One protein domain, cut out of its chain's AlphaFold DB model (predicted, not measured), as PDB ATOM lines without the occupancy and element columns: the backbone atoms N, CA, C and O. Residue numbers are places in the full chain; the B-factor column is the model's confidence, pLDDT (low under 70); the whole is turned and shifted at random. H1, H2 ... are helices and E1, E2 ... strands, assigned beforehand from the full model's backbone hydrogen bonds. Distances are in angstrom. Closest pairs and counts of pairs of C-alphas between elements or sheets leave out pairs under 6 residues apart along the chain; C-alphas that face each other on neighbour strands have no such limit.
ATOM      1  N   ILE A  24       1.235 -45.267  18.259       81.06
ATOM      2  CA  ILE A  24       0.907 -45.188  19.683       81.06
ATOM      3  C   ILE A  24      -0.012 -43.995  19.893       81.06
ATOM      4  O   ILE A  24       0.347 -42.864  19.574       81.06
ATOM      5  N   GLU A  25      -1.189 -44.264  20.444       83.44
ATOM      6  CA  GLU A  25      -2.169 -43.243  20.791       83.44
ATOM      7  C   GLU A  25      -2.168 -43.015  22.303       83.44
ATOM      8  O   GLU A  25      -2.237 -43.959  23.093       83.44
ATOM      9  N   VAL A  26      -2.092 -41.749  22.700       80.69
ATOM     10  CA  VAL A  26      -2.213 -41.300  24.085       80.69
ATOM     11  C   VAL A  26      -3.483 -40.470  24.174       80.69
ATOM     12  O   VAL A  26      -3.510 -39.329  23.718       80.69
ATOM     13  N   ASN A  27      -4.535 -41.060  24.736       70.75
ATOM     14  CA  ASN A  27      -5.769 -40.353  25.062       70.75
ATOM     15  C   ASN A  27      -5.529 -39.600  26.376       70.75
ATOM     16  O   ASN A  27      -5.057 -40.217  27.328       70.75
ATOM     17  N   GLU A  28      -5.804 -38.293  26.404       68.50
ATOM     18  CA  GLU A  28      -5.510 -37.374  27.522       68.50
ATOM     19  C   GLU A  28      -4.014 -37.030  27.707       68.50
ATOM     20  O   GLU A  28      -3.399 -37.381  28.717       68.50
ATOM     21  N   PRO A  29      -3.394 -36.276  26.781       72.75
ATOM     22  CA  PRO A  29      -2.000 -35.836  26.900       72.75
ATOM     23  C   PRO A  29      -1.774 -34.743  27.973       72.75
ATOM     24  O   PRO A  29      -0.791 -34.011  27.892       72.75
ATOM     25  N   ASP A  30      -2.667 -34.606  28.966       67.88
ATOM     26  CA  ASP A  30      -2.655 -33.541  29.986       67.88
ATOM     27  C   ASP A  30      -2.540 -32.120  29.364       67.88
ATOM     28  O   ASP A  30      -1.887 -31.231  29.914       67.88
ATOM     29  N   SER A  31      -3.181 -31.896  28.210       67.38
ATOM     30  CA  SER A  31      -3.245 -30.609  27.499       67.38
ATOM     31  C   SER A  31      -4.643 -29.997  27.597       67.38
ATOM     32  O   SER A  31      -5.638 -30.711  27.552       67.38
ATOM     33  N   ILE A  32      -4.728 -28.665  27.686       73.00
ATOM     34  CA  ILE A  32      -6.008 -27.935  27.604       73.00
ATOM     35  C   ILE A  32      -6.505 -27.757  26.161       73.00
ATOM     36  O   ILE A  32      -7.628 -27.311  25.959       73.00
ATOM     37  N   TYR A  33      -5.666 -28.082  25.172       77.81
ATOM     38  CA  TYR A  33      -5.946 -27.871  23.748       77.81
ATOM     39  C   TYR A  33      -6.079 -29.172  22.954       77.81
ATOM     40  O   TYR A  33      -6.712 -29.181  21.904       77.81
ATOM     41  N   PHE A  34      -5.471 -30.264  23.421       79.12
ATOM     42  CA  PHE A  34      -5.380 -31.510  22.663       79.12
ATOM     43  C   PHE A  34      -6.016 -32.666  23.431       79.12
ATOM     44  O   PHE A  34      -5.606 -32.972  24.546       79.12
ATOM     45  N   GLU A  35      -6.974 -33.346  22.800       74.81
ATOM     46  CA  GLU A  35      -7.665 -34.515  23.363       74.81
ATOM     47  C   GLU A  35      -6.810 -35.790  23.307       74.81
ATOM     48  O   GLU A  35      -6.901 -36.657  24.180       74.81
ATOM     49  N   LYS A  36      -5.945 -35.907  22.289       81.12
ATOM     50  CA  LYS A  36      -5.056 -37.057  22.092       81.12
ATOM     51  C   LYS A  36      -3.742 -36.685  21.410       81.12
ATOM     52  O   LYS A  36      -3.693 -35.745  20.620       81.12
ATOM     53  N   ALA A  37      -2.697 -37.466  21.672       82.75
ATOM     54  CA  ALA A  37      -1.425 -37.418  20.955       82.75
ATOM     55  C   ALA A  37      -1.179 -38.735  20.205       82.75
ATOM     56  O   ALA A  37      -1.397 -39.816  20.751       82.75
ATOM     57  N   VAL A  38      -0.724 -38.641  18.953       84.12
ATOM     58  CA  VAL A  38      -0.488 -39.794  18.073       84.12
ATOM     59  C   VAL A  38       0.983 -39.827  17.673       84.12
ATOM     60  O   VAL A  38       1.479 -38.914  17.015       84.12
ATOM     61  N   PHE A  39       1.686 -40.890  18.061       83.94
ATOM     62  CA  PHE A  39       3.099 -41.096  17.758       83.94
ATOM     63  C   PHE A  39       3.263 -42.162  16.678       83.94
ATOM     64  O   PHE A  39       2.820 -43.300  16.837       83.94
ATOM     65  N   TYR A  40       3.948 -41.807  15.594       83.94
ATOM     66  CA  TYR A  40       4.288 -42.730  14.514       83.94
ATOM     67  C   TYR A  40       5.678 -43.317  14.739       83.94
ATOM     68  O   TYR A  40       6.663 -42.580  14.822       83.94
ATOM     69  N   LEU A  41       5.781 -44.644  14.786       80.06
ATOM     70  CA  LEU A  41       7.080 -45.303  14.860       80.06
ATOM     71  C   LEU A  41       7.744 -45.329  13.482       80.06
ATOM     72  O   LEU A  41       7.094 -45.468  12.440       80.06
ATOM     73  N   ARG A  42       9.077 -45.225  13.484       80.06
ATOM     74  CA  ARG A  42       9.890 -45.442  12.285       80.06
ATOM     75  C   ARG A  42       9.685 -46.861  11.751       80.06
ATOM     76  O   ARG A  42       9.587 -47.821  12.515       80.06
ATOM     77  N   ALA A  43       9.684 -46.988  10.425       71.19
ATOM     78  CA  ALA A  43       9.656 -48.284   9.757       71.19
ATOM     79  C   ALA A  43      10.862 -49.136  10.202       71.19
ATOM     80  O   ALA A  43      11.982 -48.636  10.272       71.19
ATOM     81  N   GLY A  44      10.623 -50.407  10.537       69.31
ATOM     82  CA  GLY A  44      11.649 -51.331  11.045       69.31
ATOM     83  C   GLY A  44      11.693 -51.467  12.571       69.31
ATOM     84  O   GLY A  44      12.172 -52.483  13.073       69.31
ATOM     85  N   VAL A  45      11.107 -50.530  13.323       70.12
ATOM     86  CA  VAL A  45      10.942 -50.670  14.776       70.12
ATOM     87  C   VAL A  45       9.723 -51.555  15.043       70.12
ATOM     88  O   VAL A  45       8.593 -51.082  15.040       70.12
ATOM     89  N   ARG A  46       9.946 -52.866  15.207       63.59
ATOM     90  CA  ARG A  46       8.877 -53.865  15.431       63.59
ATOM     91  C   ARG A  46       8.555 -54.112  16.904       63.59
ATOM     92  O   ARG A  46       7.471 -54.584  17.230       63.59
ATOM     93  N   LYS A  47       9.521 -53.864  17.790       64.75
ATOM     94  CA  LYS A  47       9.394 -54.059  19.236       64.75
ATOM     95  C   LYS A  47       9.939 -52.825  19.931       64.75
ATOM     96  O   LYS A  47      11.145 -52.598  19.920       64.75
ATOM     97  N   LEU A  48       9.045 -52.033  20.509       66.94
ATOM     98  CA  LEU A  48       9.412 -50.942  21.398       66.94
ATOM     99  C   LEU A  48       9.079 -51.386  22.828       66.94
ATOM    100  O   LEU A  48       7.899 -51.606  23.114       66.94
ATOM    101  N   PRO A  49      10.078 -51.572  23.709       72.88
ATOM    102  CA  PRO A  49       9.826 -51.882  25.111       72.88
ATOM    103  C   PRO A  49       8.894 -50.836  25.722       72.88
ATOM    104  O   PRO A  49       9.033 -49.639  25.444       72.88
ATOM    105  N   ALA A  50       7.938 -51.280  26.536       68.81
ATOM    106  CA  ALA A  50       6.913 -50.403  27.091       68.81
ATOM    107  C   ALA A  50       7.529 -49.269  27.931       68.81
ATOM    108  O   ALA A  50       7.043 -48.139  27.889       68.81
ATOM    109  N   GLU A  51       8.633 -49.545  28.630       66.81
ATOM    110  CA  GLU A  51       9.378 -48.565  29.421       66.81
ATOM    111  C   GLU A  51      10.031 -47.494  28.540       66.81
ATOM    112  O   GLU A  51       9.952 -46.304  28.847       66.81
ATOM    113  N   VAL A  52      10.642 -47.901  27.423       71.38
ATOM    114  CA  VAL A  52      11.294 -46.984  26.474       71.38
ATOM    115  C   VAL A  52      10.247 -46.118  25.782       71.38
ATOM    116  O   VAL A  52      10.406 -44.905  25.708       71.38
ATOM    117  N   SER A  53       9.140 -46.727  25.356       74.06
ATOM    118  CA  SER A  53       7.999 -46.018  24.779       74.06
ATOM    119  C   SER A  53       7.471 -44.930  25.716       74.06
ATOM    120  O   SER A  53       7.385 -43.766  25.331       74.06
ATOM    121  N   ARG A  54       7.200 -45.281  26.981       71.94
ATOM    122  CA  ARG A  54       6.713 -44.328  27.987       71.94
ATOM    123  C   ARG A  54       7.697 -43.198  28.231       71.94
ATOM    124  O   ARG A  54       7.288 -42.046  28.222       71.94
ATOM    125  N   ARG A  55       8.983 -43.508  28.405       78.00
ATOM    126  CA  ARG A  55      10.009 -42.490  28.657       78.00
ATOM    127  C   ARG A  55      10.121 -41.495  27.503       78.00
ATOM    128  O   ARG A  55      10.261 -40.301  27.747       78.00
ATOM    129  N   GLU A  56      10.051 -41.970  26.263       80.69
ATOM    130  CA  GLU A  56      10.105 -41.118  25.073       80.69
ATOM    131  C   GLU A  56       8.839 -40.274  24.896       80.69
ATOM    132  O   GLU A  56       8.930 -39.085  24.593       80.69
ATOM    133  N   ILE A  57       7.663 -40.853  25.153       79.50
ATOM    134  CA  ILE A  57       6.384 -40.133  25.159       79.50
ATOM    135  C   ILE A  57       6.396 -39.049  26.239       79.50
ATOM    136  O   ILE A  57       6.103 -37.894  25.945       79.50
ATOM    137  N   ASP A  58       6.805 -39.393  27.459       78.50
ATOM    138  CA  ASP A  58       6.918 -38.457  28.579       78.50
ATOM    139  C   ASP A  58       7.951 -37.362  28.297       78.50
ATOM    140  O   ASP A  58       7.756 -36.224  28.705       78.50
ATOM    141  N   ARG A  59       9.033 -37.664  27.570       80.31
ATOM    142  CA  ARG A  59      10.020 -36.670  27.125       80.31
ATOM    143  C   ARG A  59       9.429 -35.712  26.087       80.31
ATOM    144  O   ARG A  59       9.658 -34.511  26.184       80.31
ATOM    145  N   CYS A  60       8.667 -36.229  25.124       76.81
ATOM    146  CA  CYS A  60       8.030 -35.431  24.072       76.81
ATOM    147  C   CYS A  60       6.894 -34.555  24.616       76.81
ATOM    148  O   CYS A  60       6.797 -33.381  24.277       76.81
ATOM    149  N   LEU A  61       6.053 -35.112  25.490       76.31
ATOM    150  CA  LEU A  61       4.965 -34.380  26.144       76.31
ATOM    151  C   LEU A  61       5.488 -33.485  27.277       76.31
ATOM    152  O   LEU A  61       4.900 -32.454  27.590       76.31
ATOM    153  N   GLY A  62       6.610 -33.856  27.889       66.88
ATOM    154  CA  GLY A  62       7.135 -33.252  29.107       66.88
ATOM    155  C   GLY A  62       7.604 -31.807  28.980       66.88
ATOM    156  O   GLY A  62       7.708 -31.148  30.006       66.88
ATOM    157  N   GLY A  63       7.837 -31.274  27.780       61.44
ATOM    158  CA  GLY A  63       8.180 -29.855  27.618       61.44
ATOM    159  C   GLY A  63       7.061 -28.913  28.087       61.44
ATOM    160  O   GLY A  63       7.309 -27.979  28.842       61.44
ATOM    161  N   GLU A  64       5.817 -29.223  27.721       55.56
ATOM    162  CA  GLU A  64       4.639 -28.372  27.962       55.56
ATOM    163  C   GLU A  64       3.659 -29.034  28.952       55.56
ATOM    164  O   GLU A  64       3.190 -28.413  29.911       55.56
ATOM    165  N   ALA A  65       3.412 -30.340  28.800       54.62
ATOM    166  CA  ALA A  65       2.472 -31.080  29.639       54.62
ATOM    167  C   ALA A  65       3.001 -31.296  31.067       54.62
ATOM    168  O   ALA A  65       2.213 -31.358  32.009       54.62
ATOM    169  N   SER A  66       4.326 -31.359  31.290       53.47
ATOM    170  CA  SER A  66       4.869 -31.556  32.649       53.47
ATOM    171  C   SER A  66       4.647 -30.347  33.562       53.47
ATOM    172  O   SER A  66       4.386 -30.520  34.758       53.47
ATOM    173  N   LEU A  67       4.690 -29.130  33.011       53.16
ATOM    174  CA  LEU A  67       4.432 -27.902  33.758       53.16
ATOM    175  C   LEU A  67       2.959 -27.828  34.162       53.16
ATOM    176  O   LEU A  67       2.653 -27.537  35.324       53.16
ATOM    177  N   TYR A  68       2.049 -28.186  33.253       53.56
ATOM    178  CA  TYR A  68       0.624 -28.277  33.561       53.56
ATOM    179  C   TYR A  68       0.319 -29.403  34.563       53.56
ATOM    180  O   TYR A  68      -0.362 -29.176  35.567       53.56
ATOM    181  N   ARG A  69       0.918 -30.589  34.389       52.59
ATOM    182  CA  ARG A  69       0.805 -31.742  35.300       52.59
ATOM    183  C   ARG A  69       1.291 -31.419  36.713       52.59
ATOM    184  O   ARG A  69       0.622 -31.753  37.697       52.59
ATOM    185  N   ARG A  70       2.428 -30.723  36.840       53.09
ATOM    186  CA  ARG A  70       2.976 -30.274  38.131       53.09
ATOM    187  C   ARG A  70       2.085 -29.215  38.769       53.09
ATOM    188  O   ARG A  70       1.813 -29.303  39.965       53.09
ATOM    189  N   ARG A  71       1.582 -28.251  37.991       55.34
ATOM    190  CA  ARG A  71       0.684 -27.195  38.480       55.34
ATOM    191  C   ARG A  71      -0.675 -27.745  38.924       55.34
ATOM    192  O   ARG A  71      -1.136 -27.374  39.997       55.34
ATOM    193  N   SER A  72      -1.272 -28.662  38.162       58.19
ATOM    194  CA  SER A  72      -2.577 -29.279  38.455       58.19
ATOM    195  C   SER A  72      -2.528 -30.228  39.657       58.19
ATOM    196  O   SER A  72      -3.431 -30.225  40.493       58.19
ATOM    197  N   ARG A  73      -1.451 -31.016  39.809       58.84
ATOM    198  CA  ARG A  73      -1.244 -31.806  41.037       58.84
ATOM    199  C   ARG A  73      -0.995 -30.908  42.243       58.84
ATOM    200  O   ARG A  73      -1.593 -31.130  43.289       58.84
ATOM    201  N   ARG A  74      -0.160 -29.874  42.102       62.31
ATOM    202  CA  ARG A  74       0.136 -28.940  43.195       62.31
ATOM    203  C   ARG A  74      -1.102 -28.151  43.622       62.31
ATOM    204  O   ARG A  74      -1.310 -27.997  44.814       62.31
ATOM    205  N   SER A  75      -1.964 -27.722  42.699       64.88
ATOM    206  CA  SER A  75      -3.211 -27.025  43.045       64.88
ATOM    207  C   SER A  75      -4.230 -27.943  43.728       64.88
ATOM    208  O   SER A  75      -4.880 -27.515  44.679       64.88
ATOM    209  N   ARG A  76      -4.332 -29.217  43.321       67.62
ATOM    210  CA  ARG A  76      -5.159 -30.217  44.023       67.62
ATOM    211  C   ARG A  76      -4.631 -30.526  45.425       67.62
ATOM    212  O   ARG A  76      -5.420 -30.606  46.364       67.62
ATOM    213  N   LEU A  77      -3.313 -30.647  45.587       73.31
ATOM    214  CA  LEU A  77      -2.677 -30.859  46.892       73.31
ATOM    215  C   LEU A  77      -2.828 -29.642  47.814       73.31
ATOM    216  O   LEU A  77      -3.148 -29.801  48.983       73.31
ATOM    217  N   LEU A  78      -2.682 -28.424  47.291       73.69
ATOM    218  CA  LEU A  78      -2.914 -27.204  48.069       73.69
ATOM    219  C   LEU A  78      -4.379 -27.086  48.501       73.69
ATOM    220  O   LEU A  78      -4.642 -26.833  49.669       73.69
ATOM    221  N   ARG A  79      -5.335 -27.349  47.599       76.50
ATOM    222  CA  ARG A  79      -6.770 -27.343  47.935       76.50
ATOM    223  C   ARG A  79      -7.114 -28.380  49.004       76.50
ATOM    224  O   ARG A  79      -7.784 -28.064  49.980       76.50
ATOM    225  N   THR A  80      -6.633 -29.611  48.854       82.25
ATOM    226  CA  THR A  80      -6.852 -30.660  49.866       82.25
ATOM    227  C   THR A  80      -6.202 -30.305  51.202       82.25
ATOM    228  O   THR A  80      -6.856 -30.421  52.233       82.25
ATOM    229  N   SER A  81      -4.984 -29.759  51.193       86.56
ATOM    230  CA  SER A  81      -4.320 -29.256  52.400       86.56
ATOM    231  C   SER A  81      -5.118 -28.146  53.092       86.56
ATOM    232  O   SER A  81      -5.188 -28.140  54.318       86.56
ATOM    233  N   THR A  82      -5.739 -27.225  52.342       88.50
ATOM    234  CA  THR A  82      -6.555 -26.154  52.938       88.50
ATOM    235  C   THR A  82      -7.826 -26.683  53.600       88.50
ATOM    236  O   THR A  82      -8.176 -26.213  54.678       88.50
ATOM    237  N   TYR A  83      -8.484 -27.694  53.019       92.06
ATOM    238  CA  TYR A  83      -9.660 -28.313  53.643       92.06
ATOM    239  C   TYR A  83      -9.300 -29.070  54.926       92.06
ATOM    240  O   TYR A  83     -10.029 -28.976  55.907       92.06
ATOM    241  N   ILE A  84      -8.164 -29.775  54.939       93.81
ATOM    242  CA  ILE A  84      -7.678 -30.486  56.132       93.81
ATOM    243  C   ILE A  84      -7.362 -29.493  57.254       93.81
ATOM    244  O   ILE A  84      -7.793 -29.694  58.387       93.81
ATOM    245  N   ALA A  85      -6.660 -28.400  56.943       93.31
ATOM    246  CA  ALA A  85      -6.358 -27.359  57.921       93.31
ATOM    247  C   ALA A  85      -7.639 -26.726  58.495       93.31
ATOM    248  O   ALA A  85      -7.758 -26.605  59.711       93.31
ATOM    249  N   ALA A  86      -8.621 -26.400  57.647       94.56
ATOM    250  CA  ALA A  86      -9.898 -25.838  58.089       94.56
ATOM    251  C   ALA A  86     -10.713 -26.814  58.960       94.56
ATOM    252  O   ALA A  86     -11.315 -26.412  59.954       94.56
ATOM    253  N   ALA A  87     -10.716 -28.108  58.626       95.69
ATOM    254  CA  ALA A  87     -11.388 -29.124  59.434       95.69
ATOM    255  C   ALA A  87     -10.749 -29.259  60.826       95.69
ATOM    256  O   ALA A  87     -11.463 -29.336  61.825       95.69
ATOM    257  N   LEU A  88      -9.413 -29.223  60.900       96.44
ATOM    258  CA  LEU A  88      -8.685 -29.251  62.170       96.44
ATOM    259  C   LEU A  88      -8.994 -28.019  63.028       96.44
ATOM    260  O   LEU A  88      -9.247 -28.168  64.222       96.44
ATOM    261  N   THR A  89      -9.037 -26.819  62.442       96.12
ATOM    262  CA  THR A  89      -9.363 -25.604  63.207       96.12
ATOM    263  C   THR A  89     -10.790 -25.632  63.749       96.12
ATOM    264  O   THR A  89     -11.015 -25.240  64.892       96.12
ATOM    265  N   ILE A  90     -11.750 -26.133  62.966       96.31
ATOM    266  CA  ILE A  90     -13.148 -26.269  63.403       96.31
ATOM    267  C   ILE A  90     -13.269 -27.294  64.541       96.31
ATOM    268  O   ILE A  90     -13.963 -27.036  65.520       96.31
ATOM    269  N   ALA A  91     -12.573 -28.431  64.450       96.19
ATOM    270  CA  ALA A  91     -12.605 -29.465  65.484       96.19
ATOM    271  C   ALA A  91     -12.049 -28.971  66.832       96.19
ATOM    272  O   ALA A  91     -12.642 -29.235  67.877       96.19
ATOM    273  N   VAL A  92     -10.948 -28.210  66.810       96.75
ATOM    274  CA  VAL A  92     -10.375 -27.596  68.020       96.75
ATOM    275  C   VAL A  92     -11.341 -26.582  68.632       96.75
ATOM    276  O   VAL A  92     -11.556 -26.608  69.841       96.75
ATOM    277  N   LEU A  93     -11.969 -25.727  67.816       96.75
ATOM    278  CA  LEU A  93     -12.960 -24.760  68.297       96.75
ATOM    279  C   LEU A  93     -14.148 -25.461  68.976       96.75
ATOM    280  O   LEU A  93     -14.591 -25.041  70.040       96.75
ATOM    281  N   PHE A  94     -14.637 -26.550  68.379       96.94
ATOM    282  CA  PHE A  94     -15.749 -27.324  68.923       96.94
ATOM    283  C   PHE A  94     -15.417 -27.933  70.292       96.94
ATOM    284  O   PHE A  94     -16.242 -27.872  71.198       96.94
ATOM    285  N   LEU A  95     -14.198 -28.460  70.472       96.25
ATOM    286  CA  LEU A  95     -13.740 -28.990  71.761       96.25
ATOM    287  C   LEU A  95     -13.654 -27.915  72.851       96.25
ATOM    288  O   LEU A  95     -13.983 -28.201  73.994       96.25
ATOM    289  N   VAL A  96     -13.243 -26.694  72.500       95.94
ATOM    290  CA  VAL A  96     -13.167 -25.567  73.446       95.94
ATOM    291  C   VAL A  96     -14.553 -25.068  73.858       95.94
ATOM    292  O   VAL A  96     -14.713 -24.623  74.982       95.94
ATOM    293  N   ILE A  97     -15.546 -25.121  72.966       94.94
ATOM    294  CA  ILE A  97     -16.924 -24.692  73.269       94.94
ATOM    295  C   ILE A  97     -17.679 -25.747  74.095       94.94
ATOM    296  O   ILE A  97     -18.588 -25.404  74.846       94.94
ATOM    297  N   LEU A  98     -17.347 -27.029  73.915       90.75
ATOM    298  CA  LEU A  98     -17.997 -28.141  74.614       90.75
ATOM    299  C   LEU A  98     -17.422 -28.392  76.021       90.75
ATOM    300  O   LEU A  98     -18.090 -29.021  76.840       90.75
ATOM    301  N   HIS A  99     -16.189 -27.947  76.271       80.12
ATOM    302  CA  HIS A  99     -15.531 -27.967  77.579       80.12
ATOM    303  C   HIS A  99     -15.902 -26.720  78.393       80.12
ATOM    304  O   HIS A  99     -15.968 -26.836  79.638       80.12
TER     305      HIS A  99
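This is residues 24 to 99 of the 99 residues of an uncharacterized protein of Ruminococcus flavefaciens (UniProt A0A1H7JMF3). What is the shape? A small head, made of the antiparallel hairpin E1 and E2 with the short helix H1 near E2, is followed by one long helix, H2, that sticks out as an arm with its residues 73 to 98 and makes most of the length. A loop beyond the head, residues 42 to 52, of which 50 to 52 belong to H1, also sticks out. What is it made of? The printed part has 76 residues with two named strands and two named helices, in the order E1, E2, H1, H2, and its class is mostly helix. The whole is extended, with a radius of gyration of the C-alphas of 21.6 A, and spans 76 by 26 by 17 A.

Where are the strands? E1 is residues 24 to 27, beginning at C-alpha 24 at (0.907, -45.188, 19.683). E2 is residues 36 to 40 and measures 13.3 A from first to last C-alpha. Where are the helices? H1 is residues 50 to 61, 16.2 A from first to last C-alpha. H2 is residues 65 to 98, 49.5 A long in the same measure, from C-alpha 65 at (2.472, -31.080, 29.639) to C-alpha 98 at (-17.997, -28.141, 74.614).

How do the strands pair? E1 and E2 form a hairpin, antiparallel at 174 degrees between their directions, and the C-alphas of Asn 27 and Lys 36 face each other at 4.5 A. N 26 and O 37 are within hydrogen-bond range at 2.8 A, and so are N 39 and O 24 at 2.8 A. Where do the helices stand? H1 and E2 are near each other, with 6 pairs of C-alphas within 10 A, while E1 and H1 are apart. H1 and H2 meet only through their tight link of 3 residues, and H2 is apart from both E1 and E2. Are the helices' backbones whole? In H1 and H2 every O i to N i+4 pair is within hydrogen-bond range.

How large is it? The C-alphas of Gly 44 and His 99, the two farthest apart, are 75.6 A apart. Without the stretches that stand free, residues 42 to 52 and 73 to 99, the body of 38 residues spans 30 by 19 by 11 A. Is it continuous? The printed part has no cut, and no link is long: the one from H1 to H2 is tight, and those from E1 to E2 and from E2 to H1 are short. Where is confidence low? The mean pLDDT of the printed part is 76.5, and 24 residues are under 70, among them residues 62 to 76.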